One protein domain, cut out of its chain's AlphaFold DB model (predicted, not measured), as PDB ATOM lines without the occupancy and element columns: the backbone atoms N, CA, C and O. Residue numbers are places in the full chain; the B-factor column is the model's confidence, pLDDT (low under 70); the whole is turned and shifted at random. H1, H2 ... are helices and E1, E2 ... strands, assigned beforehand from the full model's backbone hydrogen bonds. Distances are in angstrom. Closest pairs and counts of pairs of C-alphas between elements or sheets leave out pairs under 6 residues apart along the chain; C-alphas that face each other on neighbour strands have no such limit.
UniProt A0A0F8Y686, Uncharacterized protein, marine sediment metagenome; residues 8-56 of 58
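What this domain is: This is residues 8 to 56 of the 58 residues of an uncharacterized protein of marine sediment metagenome (UniProt A0A0F8Y686). The domain is a long, arched two-stranded ribbon, E1 beside E2, with the short helix H1 near the ribbon end where E1 stops and E2 starts, and a loop joining H1 back to E2. Residues 29 to 39, of which 29 belongs to H1, stick out from the rest. The printed part has 49 residues, in the order E1, H1, E2; the sheet has the order E1 - E2 and is antiparallel, and the class is mixed, helices and strands. It is loose and elongated, with a radius of gyration of the C-alphas of 12.6 A and spans of 36 by 20 by 17 A.

Where its parts are: E1 is residues 8 to 17, 27.9 A from first to last C-alpha, and begins with C-alpha 8 at (174.951, -9.681, 84.728). H1 is residues 21 to 29, 12.2 A long, with C-alpha 21 at (162.519, -32.386, 99.727). E2 is residues 43 to 55, 30.2 A long, ending with C-alpha 55 at (180.118, -10.499, 83.861); it bends by 67 degrees at residue 52.

How they stand to each other: E1 and E2 are antiparallel neighbours, with 167 degrees between their directions. N 11 and O 50 are 2.8 A apart and N 45 and O 15 are 2.9 A apart, both within hydrogen-bond range. The closest C-alphas of E1 and H1 are those of Ile 16 and Ala 24, 6.6 A apart. In H1 every O i to N i+4 pair is within hydrogen-bond range.

The domain as a whole: The C-alphas farthest apart are those of Lys 19 and Glu 56, 38.3 A. The printed part has no cut. The link from E1 to H1 is tight, with 3 residues; that from H1 to E2 is long, with 13. Mean pLDDT of the printed part is 76.1, and residues 29 to 43 are under 70.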
ATOM      1  N   PHE A   8     174.811  -9.996  83.314       90.00
ATOM      2  CA  PHE A   8     174.951  -9.681  84.728       90.00
ATOM      3  C   PHE A   8     174.703 -10.925  85.561       90.00
ATOM      4  O   PHE A   8     173.749 -11.665  85.310       90.00
ATOM      5  N   GLU A   9     175.530 -11.111  86.582       92.25
ATOM      6  CA  GLU A   9     175.277 -12.106  87.609       92.25
ATOM      7  C   GLU A   9     174.360 -11.508  88.677       92.25
ATOM      8  O   GLU A   9     174.495 -10.349  89.093       92.25
ATOM      9  N   PHE A  10     173.409 -12.309  89.140       89.19
ATOM     10  CA  PHE A  10     172.562 -11.967  90.267       89.19
ATOM     11  C   PHE A  10     172.461 -13.156  91.213       89.19
ATOM     12  O   PHE A  10     172.525 -14.318  90.811       89.19
ATOM     13  N   ARG A  11     172.251 -12.851  92.488       88.81
ATOM     14  CA  ARG A  11     171.942 -13.827  93.523       88.81
ATOM     15  C   ARG A  11     170.517 -13.606  93.982       88.81
ATOM     16  O   ARG A  11     170.132 -12.495  94.334       88.81
ATOM     17  N   CYS A  12     169.735 -14.673  94.025       85.19
ATOM     18  CA  CYS A  12     168.426 -14.642  94.651       85.19
ATOM     19  C   CYS A  12     168.417 -15.503  95.912       85.19
ATOM     20  O   CYS A  12     169.096 -16.526  96.014       85.19
ATOM     21  N   ARG A  13     167.625 -15.070  96.888       87.25
ATOM     22  CA  ARG A  13     167.246 -15.882  98.038       87.25
ATOM     23  C   ARG A  13     165.742 -16.048  97.995       87.25
ATOM     24  O   ARG A  13     165.012 -15.079  97.803       87.25
ATOM     25  N   GLY A  14     165.282 -17.270  98.190       85.75
ATOM     26  CA  GLY A  14     163.864 -17.569  98.196       85.75
ATOM     27  C   GLY A  14     163.534 -18.765  99.063       85.75
ATOM     28  O   GLY A  14     164.410 -19.413  99.642       85.75
ATOM     29  N   ARG A  15     162.240 -19.041  99.142       85.88
ATOM     30  CA  ARG A  15     161.665 -20.200  99.812       85.88
ATOM     31  C   ARG A  15     160.822 -20.953  98.811       85.88
ATOM     32  O   ARG A  15     160.148 -20.352  97.979       85.88
ATOM     33  N   ILE A  16     160.840 -22.267  98.937       84.44
ATOM     34  CA  ILE A  16     159.986 -23.160  98.175       84.44
ATOM     35  C   ILE A  16     159.132 -23.950  99.156       84.44
ATOM     36  O   ILE A  16     159.638 -24.511 100.128       84.44
ATOM     37  N   ARG A  17     157.823 -23.964  98.923       82.81
ATOM     38  CA  ARG A  17     156.903 -24.878  99.595       82.81
ATOM     39  C   ARG A  17     156.629 -26.033  98.654       82.81
ATOM     40  O   ARG A  17     156.133 -25.819  97.554       82.81
ATOM     41  N   ALA A  18     156.965 -27.230  99.109       84.56
ATOM     42  CA  ALA A  18     156.825 -28.477  98.376       84.56
ATOM     43  C   ALA A  18     156.282 -29.565  99.306       84.56
ATOM     44  O   ALA A  18     156.334 -29.428 100.530       84.56
ATOM     45  N   LYS A  19     155.770 -30.654  98.726       86.19
ATOM     46  CA  LYS A  19     155.288 -31.810  99.496       86.19
ATOM     47  C   LYS A  19     156.433 -32.664 100.047       86.19
ATOM     48  O   LYS A  19     156.240 -33.345 101.050       86.19
ATOM     49  N   SER A  20     157.602 -32.616  99.412       87.69
ATOM     50  CA  SER A  20     158.805 -33.341  99.815       87.69
ATOM     51  C   SER A  20     160.077 -32.563  99.457       87.69
ATOM     52  O   SER A  20     160.057 -31.645  98.633       87.69
ATOM     53  N   GLU A  21     161.200 -32.932 100.077       87.81
ATOM     54  CA  GLU A  21     162.519 -32.386  99.727       87.81
ATOM     55  C   GLU A  21     162.935 -32.779  98.298       87.81
ATOM     56  O   GLU A  21     163.565 -31.987  97.598       87.81
ATOM     57  N   GLU A  22     162.547 -33.973  97.840       86.69
ATOM     58  CA  GLU A  22     162.795 -34.443  96.472       86.69
ATOM     59  C   GLU A  22     162.070 -33.568  95.442       86.69
ATOM     60  O   GLU A  22     162.698 -33.113  94.485       86.69
ATOM     61  N   ASP A  23     160.799 -33.228  95.689       82.81
ATOM     62  CA  ASP A  23     160.035 -32.303  94.841       82.81
ATOM     63  C   ASP A  23     160.678 -30.908  94.804       82.81
ATOM     64  O   ASP A  23     160.741 -30.270  93.751       82.81
ATOM     65  N   ALA A  24     161.187 -30.429  95.948       83.06
ATOM     66  CA  ALA A  24     161.876 -29.143  96.027       83.06
ATOM     67  C   ALA A  24     163.183 -29.141  95.213       83.06
ATOM     68  O   ALA A  24     163.460 -28.183  94.490       83.06
ATOM     69  N   LYS A  25     163.973 -30.220  95.285       82.75
ATOM     70  CA  LYS A  25     165.216 -30.368  94.511       82.75
ATOM     71  C   LYS A  25     164.951 -30.509  93.016       82.75
ATOM     72  O   LYS A  25     165.635 -29.858  92.229       82.75
ATOM     73  N   ALA A  26     163.953 -31.300  92.625       80.50
ATOM     74  CA  ALA A  26     163.552 -31.446  91.226       80.50
ATOM     75  C   ALA A  26     163.123 -30.098  90.626       80.50
ATOM     76  O   ALA A  26     163.511 -29.761  89.505       80.50
ATOM     77  N   ALA A  27     162.395 -29.288  91.401       73.62
ATOM     78  CA  ALA A  27     162.013 -27.940  91.000       73.62
ATOM     79  C   ALA A  27     163.228 -27.028  90.792       73.62
ATOM     80  O   ALA A  27     163.325 -26.384  89.753       73.62
ATOM     81  N   LEU A  28     164.177 -27.005  91.737       72.38
ATOM     82  CA  LEU A  28     165.387 -26.177  91.640       72.38
ATOM     83  C   LEU A  28     166.339 -26.630  90.521       72.38
ATOM     84  O   LEU A  28     166.956 -25.791  89.877       72.38
ATOM     85  N   GLY A  29     166.441 -27.934  90.256       63.38
ATOM     86  CA  GLY A  29     167.253 -28.470  89.157       63.38
ATOM     87  C   GLY A  29     166.668 -28.199  87.767       63.38
ATOM     88  O   GLY A  29     167.403 -28.191  86.787       63.38
ATOM     89  N   THR A  30     165.359 -27.934  87.688       58.59
ATOM     90  CA  THR A  30     164.635 -27.620  86.440       58.59
ATOM     91  C   THR A  30     164.372 -26.117  86.292       58.59
ATOM     92  O   THR A  30     163.603 -25.706  85.425       58.59
ATOM     93  N   ILE A  31     164.998 -25.271  87.123       55.34
ATOM     94  CA  ILE A  31     164.967 -23.807  87.002       55.34
ATOM     95  C   ILE A  31     165.791 -23.368  85.769       55.34
ATOM     96  O   ILE A  31     166.793 -22.668  85.820       55.34
ATOM     97  N   THR A  32     165.269 -23.705  84.596       52.00
ATOM     98  CA  THR A  32     165.164 -22.768  83.483       52.00
ATOM     99  C   THR A  32     164.030 -21.813  83.873       52.00
ATOM    100  O   THR A  32     162.877 -21.976  83.473       52.00
ATOM    101  N   LEU A  33     164.335 -20.895  84.802       48.22
ATOM    102  CA  LEU A  33     163.441 -19.846  85.309       48.22
ATOM    103  C   LEU A  33     162.793 -19.149  84.109       48.22
ATOM    104  O   LEU A  33     163.487 -18.419  83.417       48.22
ATOM    105  N   LEU A  34     161.504 -19.411  83.858       46.28
ATOM    106  CA  LEU A  34     160.489 -18.537  83.226       46.28
ATOM    107  C   LEU A  34     159.415 -19.315  82.457       46.28
ATOM    108  O   LEU A  34     158.366 -18.755  82.146       46.28
ATOM    109  N   THR A  35     159.605 -20.603  82.202       44.44
ATOM    110  CA  THR A  35     158.601 -21.412  81.507       44.44
ATOM    111  C   THR A  35     158.510 -22.760  82.178       44.44
ATOM    112  O   THR A  35     159.407 -23.561  81.997       44.44
ATOM    113  N   PHE A  36     157.478 -22.992  82.986       48.81
ATOM    114  CA  PHE A  36     156.585 -24.154  82.887       48.81
ATOM    115  C   PHE A  36     155.566 -24.143  84.044       48.81
ATOM    116  O   PHE A  36     155.777 -23.505  85.075       48.81
ATOM    117  N   PRO A  37     154.377 -24.727  83.827       44.69
ATOM    118  CA  PRO A  37     153.119 -24.094  84.175       44.69
ATOM    119  C   PRO A  37     152.375 -24.932  85.210       44.69
ATOM    120  O   PRO A  37     152.135 -26.097  84.960       44.69
ATOM    121  N   ARG A  38     151.906 -24.347  86.317       48.66
ATOM    122  CA  ARG A  38     150.703 -24.799  87.061       48.66
ATOM    123  C   ARG A  38     150.588 -26.278  87.521       48.66
ATOM    124  O   ARG A  38     149.545 -26.627  88.061       48.66
ATOM    125  N   TRP A  39     151.584 -27.141  87.308       48.34
ATOM    126  CA  TRP A  39     151.451 -28.607  87.398       48.34
ATOM    127  C   TRP A  39     152.018 -29.207  88.676       48.34
ATOM    128  O   TRP A  39     151.725 -30.351  89.010       48.34
ATOM    129  N   LEU A  40     152.772 -28.429  89.436       56.28
ATOM    130  CA  LEU A  40     153.255 -28.844  90.734       56.28
ATOM    131  C   LEU A  40     152.651 -27.919  91.782       56.28
ATOM    132  O   LEU A  40     152.585 -26.708  91.585       56.28
ATOM    133  N   TYR A  41     152.193 -28.500  92.892       62.78
ATOM    134  CA  TYR A  41     151.813 -27.793  94.117       62.78
ATOM    135  C   TYR A  41     153.068 -27.168  94.753       62.78
ATOM    136  O   TYR A  41     153.472 -27.543  95.851       62.78
ATOM    137  N   LEU A  42     153.733 -26.292  94.006       65.19
ATOM    138  CA  LEU A  42     154.974 -25.634  94.352       65.19
ATOM    139  C   LEU A  42     154.712 -24.141  94.390       65.19
ATOM    140  O   LEU A  42     154.313 -23.534  93.398       65.19
ATOM    141  N   GLU A  43     154.954 -23.560  95.553       69.56
ATOM    142  CA  GLU A  43     154.942 -22.118  95.740       69.56
ATOM    143  C   GLU A  43     156.388 -21.685  95.965       69.56
ATOM    144  O   GLU A  43     157.007 -22.067  96.959       69.56
ATOM    145  N   ILE A  44     156.938 -20.932  95.011       74.50
ATOM    146  CA  ILE A  44     158.266 -20.329  95.119       74.50
ATOM    147  C   ILE A  44     158.066 -18.851  95.423       74.50
ATOM    148  O   ILE A  44     157.388 -18.142  94.685       74.50
ATOM    149  N   THR A  45     158.657 -18.386  96.514       80.38
ATOM    150  CA  THR A  45     158.691 -16.971  96.880       80.38
ATOM    151  C   THR A  45     160.133 -16.501  96.857       80.38
ATOM    152  O   THR A  45     160.996 -17.130  97.468       80.38
ATOM    153  N   VAL A  46     160.400 -15.407  96.150       82.31
ATOM    154  CA  VAL A  46     161.709 -14.754  96.155       82.31
ATOM    155  C   VAL A  46     161.687 -13.683  97.238       82.31
ATOM    156  O   VAL A  46     160.922 -12.729  97.150       82.31
ATOM    157  N   ASP A  47     162.512 -13.873  98.264       84.19
ATOM    158  CA  ASP A  47     162.616 -12.959  99.401       84.19
ATOM    159  C   ASP A  47     163.507 -11.758  99.052       84.19
ATOM    160  O   ASP A  47     163.247 -10.634  99.478       84.19
ATOM    161  N   SER A  48     164.576 -11.987  98.283       86.00
ATOM    162  CA  SER A  48     165.504 -10.933  97.872       86.00
ATOM    163  C   SER A  48     166.208 -11.268  96.564       86.00
ATOM    164  O   SER A  48     166.522 -12.430  96.291       86.00
ATOM    165  N   ILE A  49     166.512 -10.226  95.795       89.19
ATOM    166  CA  ILE A  49     167.339 -10.291  94.589       89.19
ATOM    167  C   ILE A  49     168.450  -9.258  94.744       89.19
ATOM    168  O   ILE A  49     168.178  -8.089  95.006       89.19
ATOM    169  N   GLU A  50     169.690  -9.705  94.599       92.62
ATOM    170  CA  GLU A  50     170.894  -8.885  94.667       92.62
ATOM    171  C   GLU A  50     171.622  -8.967  93.324       92.62
ATOM    172  O   GLU A  50     171.935 -10.056  92.841       92.62
ATOM    173  N   LEU A  51     171.878  -7.811  92.710       92.25
ATOM    174  CA  LEU A  51     172.697  -7.713  91.507       92.25
ATOM    175  C   LEU A  51     174.171  -7.734  91.920       92.25
ATOM    176  O   LEU A  51     174.598  -6.866  92.680       92.25
ATOM    177  N   LEU A  52     174.936  -8.706  91.426       93.69
ATOM    178  CA  LEU A  52     176.335  -8.886  91.817       93.69
ATOM    179  C   LEU A  52     177.301  -8.119  90.910       93.69
ATOM    180  O   LEU A  52     178.355  -7.684  91.367       93.69
ATOM    181  N   GLY A  53     176.927  -7.900  89.648       93.19
ATOM    182  CA  GLY A  53     177.711  -7.096  88.715       93.19
ATOM    183  C   GLY A  53     177.634  -7.598  87.281       93.19
ATOM    184  O   GLY A  53     177.002  -8.613  86.994       93.19
ATOM    185  N   GLU A  54     178.254  -6.840  86.378       93.25
ATOM    186  CA  GLU A  54     178.438  -7.235  84.981       93.25
ATOM    187  C   GLU A  54     179.486  -8.351  84.914       93.25
ATOM    188  O   GLU A  54     180.533  -8.259  85.555       93.25
ATOM    189  N   VAL A  55     179.199  -9.393  84.143       91.25
ATOM    190  CA  VAL A  55     180.118 -10.499  83.861       91.25
ATOM    191  C   VAL A  55     180.309 -10.609  82.354       91.25
ATOM    192  O   VAL A  55     179.435 -10.214  81.575       91.25
ATOM    193  N   GLU A  56     181.454 -11.135  81.923       84.25
ATOM    194  CA  GLU A  56     181.636 -11.490  80.516       84.25
ATOM    195  C   GLU A  56     180.632 -12.601  80.182       84.25
ATOM    196  O   GLU A  56     180.603 -13.635  80.846       84.25
TER     197      GLU A  56